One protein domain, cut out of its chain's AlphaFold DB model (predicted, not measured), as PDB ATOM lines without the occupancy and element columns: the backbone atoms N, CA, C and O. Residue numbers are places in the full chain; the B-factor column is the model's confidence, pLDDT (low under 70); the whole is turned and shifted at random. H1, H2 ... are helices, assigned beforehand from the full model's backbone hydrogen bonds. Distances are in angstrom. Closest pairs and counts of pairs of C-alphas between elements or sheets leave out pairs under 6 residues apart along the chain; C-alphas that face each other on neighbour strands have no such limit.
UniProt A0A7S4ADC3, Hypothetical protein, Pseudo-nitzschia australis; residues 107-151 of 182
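Overview. This is residues 107 to 151 of the 182 residues of the protein "Hypothetical protein" of Pseudo-nitzschia australis (UniProt A0A7S4ADC3). The picture is a lopsided helical hairpin: a short helix, H1, folds back through a tight turn onto the first part of a long helix, H2, whose far part sticks out. H2 makes the long axis of the rod, and residues 137 to 151, of which 137 to 145 belong to H2, stand free. The printed part has 45 residues with two named helices, H1 then H2, and no named strand; the class is all helix. It is loose, with a radius of gyration of the C-alphas of 13.0 A, and spans 40 by 19 by 11 A.

Along the chain. Start at Pro 107 and go on to C-alpha 110 at (189.462, 228.757, 262.602), where H1 begins. H1, residues 110 to 118, measures 12.2 A from first to last C-alpha. Pass residues 119 to 121 and find C-alpha 122 at (196.248, 209.926, 259.454); from there H2, residues 122 to 145, runs 35.8 A to C-alpha 145 at (171.797, 235.262, 253.210).

Arrangement. H1 and H2 form a helical hairpin and touch, with 8 pairs of C-alphas within 8 A. Look at Gln 118 and Gly 125 for their closest C-alphas, 5.3 A apart. H2 touches H1 with residues 125 to 132 alone. Their lines stand at a shallow tilt of 22 degrees, and they run opposite ways. In H1 every O i to N i+4 pair is within hydrogen-bond range; in H2, 19 of 20 are.

Size, cuts and confidence. The two C-alphas farthest apart are those of Gly 122 and Ser 150, at 41.0 A. Without the stretch that stands free, the body has 30 residues and spans 26 by 18 by 9 A. The link from H1 to H2 is tight, and the printed part has no cut. In the B-factor column you will find a mean pLDDT of 83.5 for the printed part, with residue 148 under 70.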
ATOM      1  N   PRO A 107     186.452 232.080 271.926       77.44
ATOM      2  CA  PRO A 107     186.194 231.030 270.959       77.44
ATOM      3  C   PRO A 107     187.465 230.776 270.146       77.44
ATOM      4  O   PRO A 107     188.115 231.705 269.663       77.44
ATOM      5  N   LEU A 108     187.825 229.501 269.995       78.25
ATOM      6  CA  LEU A 108     188.981 229.110 269.191       78.25
ATOM      7  C   LEU A 108     188.802 229.614 267.763       78.25
ATOM      8  O   LEU A 108     187.780 229.337 267.130       78.25
ATOM      9  N   THR A 109     189.821 230.298 267.253       82.00
ATOM     10  CA  THR A 109     189.851 230.758 265.861       82.00
ATOM     11  C   THR A 109     189.897 229.571 264.896       82.00
ATOM     12  O   THR A 109     190.371 228.487 265.246       82.00
ATOM     13  N   PHE A 110     189.449 229.780 263.655       78.69
ATOM     14  CA  PHE A 110     189.462 228.757 262.602       78.69
ATOM     15  C   PHE A 110     190.824 228.052 262.478       78.69
ATOM     16  O   PHE A 110     190.896 226.825 262.499       78.69
ATOM     17  N   LEU A 111     191.920 228.820 262.454       80.19
ATOM     18  CA  LEU A 111     193.275 228.269 262.347       80.19
ATOM     19  C   LEU A 111     193.675 227.437 263.573       80.19
ATOM     20  O   LEU A 111     194.335 226.410 263.431       80.19
ATOM     21  N   GLN A 112     193.254 227.836 264.777       82.94
ATOM     22  CA  GLN A 112     193.503 227.062 265.998       82.94
ATOM     23  C   GLN A 112     192.718 225.746 266.004       82.94
ATOM     24  O   GLN A 112     193.260 224.721 266.420       82.94
ATOM     25  N   ARG A 113     191.470 225.753 265.512       82.94
ATOM     26  CA  ARG A 113     190.661 224.536 265.331       82.94
ATOM     27  C   ARG A 113     191.310 223.606 264.305       82.94
ATOM     28  O   ARG A 113     191.547 222.441 264.611       82.94
ATOM     29  N   LEU A 114     191.691 224.136 263.141       81.69
ATOM     30  CA  LEU A 114     192.326 223.372 262.066       81.69
ATOM     31  C   LEU A 114     193.648 222.734 262.516       81.69
ATOM     32  O   LEU A 114     193.866 221.551 262.279       81.69
ATOM     33  N   ARG A 115     194.488 223.474 263.251       82.44
ATOM     34  CA  ARG A 115     195.753 222.952 263.795       82.44
ATOM     35  C   ARG A 115     195.534 221.808 264.789       82.44
ATOM     36  O   ARG A 115     196.308 220.854 264.788       82.44
ATOM     37  N   ARG A 116     194.479 221.870 265.615       82.25
ATOM     38  CA  ARG A 116     194.105 220.754 266.500       82.25
ATOM     39  C   ARG A 116     193.658 219.543 265.689       82.25
ATOM     40  O   ARG A 116     194.147 218.455 265.957       82.25
ATOM     41  N   TYR A 117     192.825 219.713 264.664       78.31
ATOM     42  CA  TYR A 117     192.372 218.591 263.831       78.31
ATOM     43  C   TYR A 117     193.489 217.950 263.004       78.31
ATOM     44  O   TYR A 117     193.548 216.728 262.896       78.31
ATOM     45  N   GLN A 118     194.431 218.748 262.501       76.50
ATOM     46  CA  GLN A 118     195.628 218.239 261.829       76.50
ATOM     47  C   GLN A 118     196.522 217.418 262.772       76.50
ATOM     48  O   GLN A 118     197.166 216.472 262.324       76.50
ATOM     49  N   SER A 119     196.520 217.716 264.078       79.44
ATOM     50  CA  SER A 119     197.283 216.948 265.072       79.44
ATOM     51  C   SER A 119     196.710 215.558 265.388       79.44
ATOM     52  O   SER A 119     197.433 214.744 265.952       79.44
ATOM     53  N   LEU A 120     195.467 215.243 264.979       73.69
ATOM     54  CA  LEU A 120     194.915 213.883 265.110       73.69
ATOM     55  C   LEU A 120     195.555 212.877 264.134       73.69
ATOM     56  O   LEU A 120     195.424 211.674 264.344       73.69
ATOM     57  N   GLY A 121     196.280 213.350 263.111       76.94
ATOM     58  CA  GLY A 121     197.036 212.508 262.182       76.94
ATOM     59  C   GLY A 121     196.186 211.575 261.302       76.94
ATOM     60  O   GLY A 121     194.970 211.435 261.451       76.94
ATOM     61  N   GLY A 122     196.849 210.934 260.336       82.44
ATOM     62  CA  GLY A 122     196.248 209.926 259.454       82.44
ATOM     63  C   GLY A 122     195.150 210.439 258.507       82.44
ATOM     64  O   GLY A 122     194.963 211.639 258.305       82.44
ATOM     65  N   PHE A 123     194.406 209.498 257.914       83.25
ATOM     66  CA  PHE A 123     193.293 209.782 256.993       83.25
ATOM     67  C   PHE A 123     192.140 210.534 257.681       83.25
ATOM     68  O   PHE A 123     191.553 211.445 257.098       83.25
ATOM     69  N   SER A 124     191.867 210.205 258.948       81.31
ATOM     70  CA  SER A 124     190.813 210.839 259.750       81.31
ATOM     71  C   SER A 124     191.025 212.353 259.892       81.31
ATOM     72  O   SER A 124     190.096 213.126 259.667       81.31
ATOM     73  N   GLY A 125     192.261 212.802 260.152       84.00
ATOM     74  CA  GLY A 125     192.574 214.232 260.248       84.00
ATOM     75  C   GLY A 125     192.273 215.004 258.957       84.00
ATOM     76  O   GLY A 125     191.709 216.098 259.010       84.00
ATOM     77  N   MET A 126     192.576 214.424 257.792       82.88
ATOM     78  CA  MET A 126     192.301 215.042 256.489       82.88
ATOM     79  C   MET A 126     190.797 215.172 256.219       82.88
ATOM     80  O   MET A 126     190.342 216.236 255.795       82.88
ATOM     81  N   VAL A 127     190.017 214.126 256.518       88.62
ATOM     82  CA  VAL A 127     188.551 214.141 256.371       88.62
ATOM     83  C   VAL A 127     187.919 215.190 257.287       88.62
ATOM     84  O   VAL A 127     187.084 215.974 256.836       88.62
ATOM     85  N   VAL A 128     188.352 215.272 258.549       87.94
ATOM     86  CA  VAL A 128     187.848 216.278 259.499       87.94
ATOM     87  C   VAL A 128     188.199 217.698 259.048       87.94
ATOM     88  O   VAL A 128     187.355 218.588 259.127       87.94
ATOM     89  N   CYS A 129     189.402 217.928 258.515       87.12
ATOM     90  CA  CYS A 129     189.776 219.237 257.971       87.12
ATOM     91  C   CYS A 129     188.894 219.645 256.781       87.12
ATOM     92  O   CYS A 129     188.441 220.790 256.727       87.12
ATOM     93  N   ALA A 130     188.617 218.721 255.854       89.00
ATOM     94  CA  ALA A 130     187.725 218.969 254.721       89.00
ATOM     95  C   ALA A 130     186.286 219.272 255.178       89.00
ATOM     96  O   ALA A 130     185.668 220.212 254.680       89.00
ATOM     97  N   LEU A 131     185.781 218.536 256.177       90.56
ATOM     98  CA  LEU A 131     184.471 218.779 256.785       90.56
ATOM     99  C   LEU A 131     184.393 220.171 257.432       90.56
ATOM    100  O   LEU A 131     183.435 220.902 257.201       90.56
ATOM    101  N   VAL A 132     185.401 220.564 258.218       89.00
ATOM    102  CA  VAL A 132     185.440 221.879 258.883       89.00
ATOM    103  C   VAL A 132     185.506 223.016 257.861       89.00
ATOM    104  O   VAL A 132     184.812 224.015 258.026       89.00
ATOM    105  N   LEU A 133     186.279 222.856 256.781       91.19
ATOM    106  CA  LEU A 133     186.304 223.810 255.666       91.19
ATOM    107  C   LEU A 133     184.935 223.939 254.993       91.19
ATOM    108  O   LEU A 133     184.471 225.053 254.762       91.19
ATOM    109  N   TYR A 134     184.280 222.812 254.709       92.75
ATOM    110  CA  TYR A 134     182.934 222.798 254.139       92.75
ATOM    111  C   TYR A 134     181.924 223.514 255.047       92.75
ATOM    112  O   TYR A 134     181.171 224.364 254.577       92.75
ATOM    113  N   ILE A 135     181.950 223.228 256.353       90.88
ATOM    114  CA  ILE A 135     181.077 223.872 257.342       90.88
ATOM    115  C   ILE A 135     181.325 225.385 257.390       90.88
ATOM    116  O   ILE A 135     180.368 226.152 257.407       90.88
ATOM    117  N   GLU A 136     182.578 225.840 257.370       88.81
ATOM    118  CA  GLU A 136     182.897 227.275 257.363       88.81
ATOM    119  C   GLU A 136     182.416 227.970 256.087       88.81
ATOM    120  O   GLU A 136     181.823 229.045 256.165       88.81
ATOM    121  N   LEU A 137     182.595 227.353 254.914       91.88
ATOM    122  CA  LEU A 137     182.052 227.876 253.655       91.88
ATOM    123  C   LEU A 137     180.525 227.985 253.707       91.88
ATOM    124  O   LEU A 137     179.965 229.010 253.318       91.88
ATOM    125  N   TRP A 138     179.863 226.958 254.242       90.94
ATOM    126  CA  TRP A 138     178.416 226.956 254.427       90.94
ATOM    127  C   TRP A 138     177.957 228.057 255.389       90.94
ATOM    128  O   TRP A 138     177.033 228.800 255.075       90.94
ATOM    129  N   ILE A 139     178.636 228.237 256.526       88.12
ATOM    130  CA  ILE A 139     178.327 229.303 257.487       88.12
ATOM    131  C   ILE A 139     178.500 230.682 256.844       88.12
ATOM    132  O   ILE A 139     177.646 231.543 257.039       88.12
ATOM    133  N   ARG A 140     179.552 230.909 256.046       87.25
ATOM    134  CA  ARG A 140     179.742 232.180 255.318       87.25
ATOM    135  C   ARG A 140     178.629 232.435 254.307       87.25
ATOM    136  O   ARG A 140     178.171 233.569 254.193       87.25
ATOM    137  N   PHE A 141     178.178 231.396 253.610       92.19
ATOM    138  CA  PHE A 141     177.039 231.487 252.701       92.19
ATOM    139  C   PHE A 141     175.737 231.822 253.448       92.19
ATOM    140  O   PHE A 141     175.014 232.732 253.048       92.19
ATOM    141  N   VAL A 142     175.475 231.169 254.584       86.88
ATOM    142  CA  VAL A 142     174.309 231.467 255.434       86.88
ATOM    143  C   VAL A 142     174.382 232.883 256.007       86.88
ATOM    144  O   VAL A 142     173.384 233.590 255.970       86.88
ATOM    145  N   GLN A 143     175.550 233.338 256.470       86.94
ATOM    146  CA  GLN A 143     175.752 234.713 256.950       86.94
ATOM    147  C   GLN A 143     175.538 235.756 255.850       86.94
ATOM    148  O   GLN A 143     175.132 236.878 256.142       86.94
ATOM    149  N   TRP A 144     175.814 235.407 254.593       86.12
ATOM    150  CA  TRP A 144     175.509 236.271 253.459       86.12
ATOM    151  C   TRP A 144     173.999 236.371 253.205       86.12
ATOM    152  O   TRP A 144     173.503 237.464 252.938       86.12
ATOM    153  N   MET A 145     173.259 235.266 253.344       86.25
ATOM    154  CA  MET A 145     171.797 235.262 253.210       86.25
ATOM    155  C   MET A 145     171.074 235.904 254.403       86.25
ATOM    156  O   MET A 145     170.071 236.587 254.217       86.25
ATOM    157  N   GLN A 146     171.570 235.687 255.621       81.81
ATOM    158  CA  GLN A 146     171.018 236.222 256.859       81.81
ATOM    159  C   GLN A 146     172.160 236.795 257.713       81.81
ATOM    160  O   GLN A 146     172.816 236.053 258.453       81.81
ATOM    161  N   PRO A 147     172.431 238.107 257.607       80.88
ATOM    162  CA  PRO A 147     173.537 238.719 258.322       80.88
ATOM    163  C   PRO A 147     173.331 238.616 259.833       80.88
ATOM    164  O   PRO A 147     172.235 238.809 260.346       80.88
ATOM    165  N   LEU A 148     174.413 238.368 260.574       66.50
ATOM    166  CA  LEU A 148     174.382 238.301 262.042       66.50
ATOM    167  C   LEU A 148     173.801 239.566 262.693       66.50
ATOM    168  O   LEU A 148     173.250 239.489 263.782       66.50
ATOM    169  N   SER A 149     173.887 240.716 262.019       72.31
ATOM    170  CA  SER A 149     173.320 241.983 262.486       72.31
ATOM    171  C   SER A 149     171.790 242.044 262.448       72.31
ATOM    172  O   SER A 149     171.228 242.946 263.061       72.31
ATOM    173  N   SER A 150     171.112 241.136 261.735       78.19
ATOM    174  CA  SER A 150     169.645 241.037 261.733       78.19
ATOM    175  C   SER A 150     169.101 240.024 262.744       78.19
ATOM    176  O   SER A 150     167.886 239.863 262.841       78.19
ATOM    177  N   ILE A 151     169.974 239.338 263.491       76.69
ATOM    178  CA  ILE A 151     169.578 238.419 264.558       76.69
ATOM    179  C   ILE A 151     169.304 239.247 265.811       76.69
ATOM    180  O   ILE A 151     170.198 239.918 266.326       76.69
TER     181      ILE A 151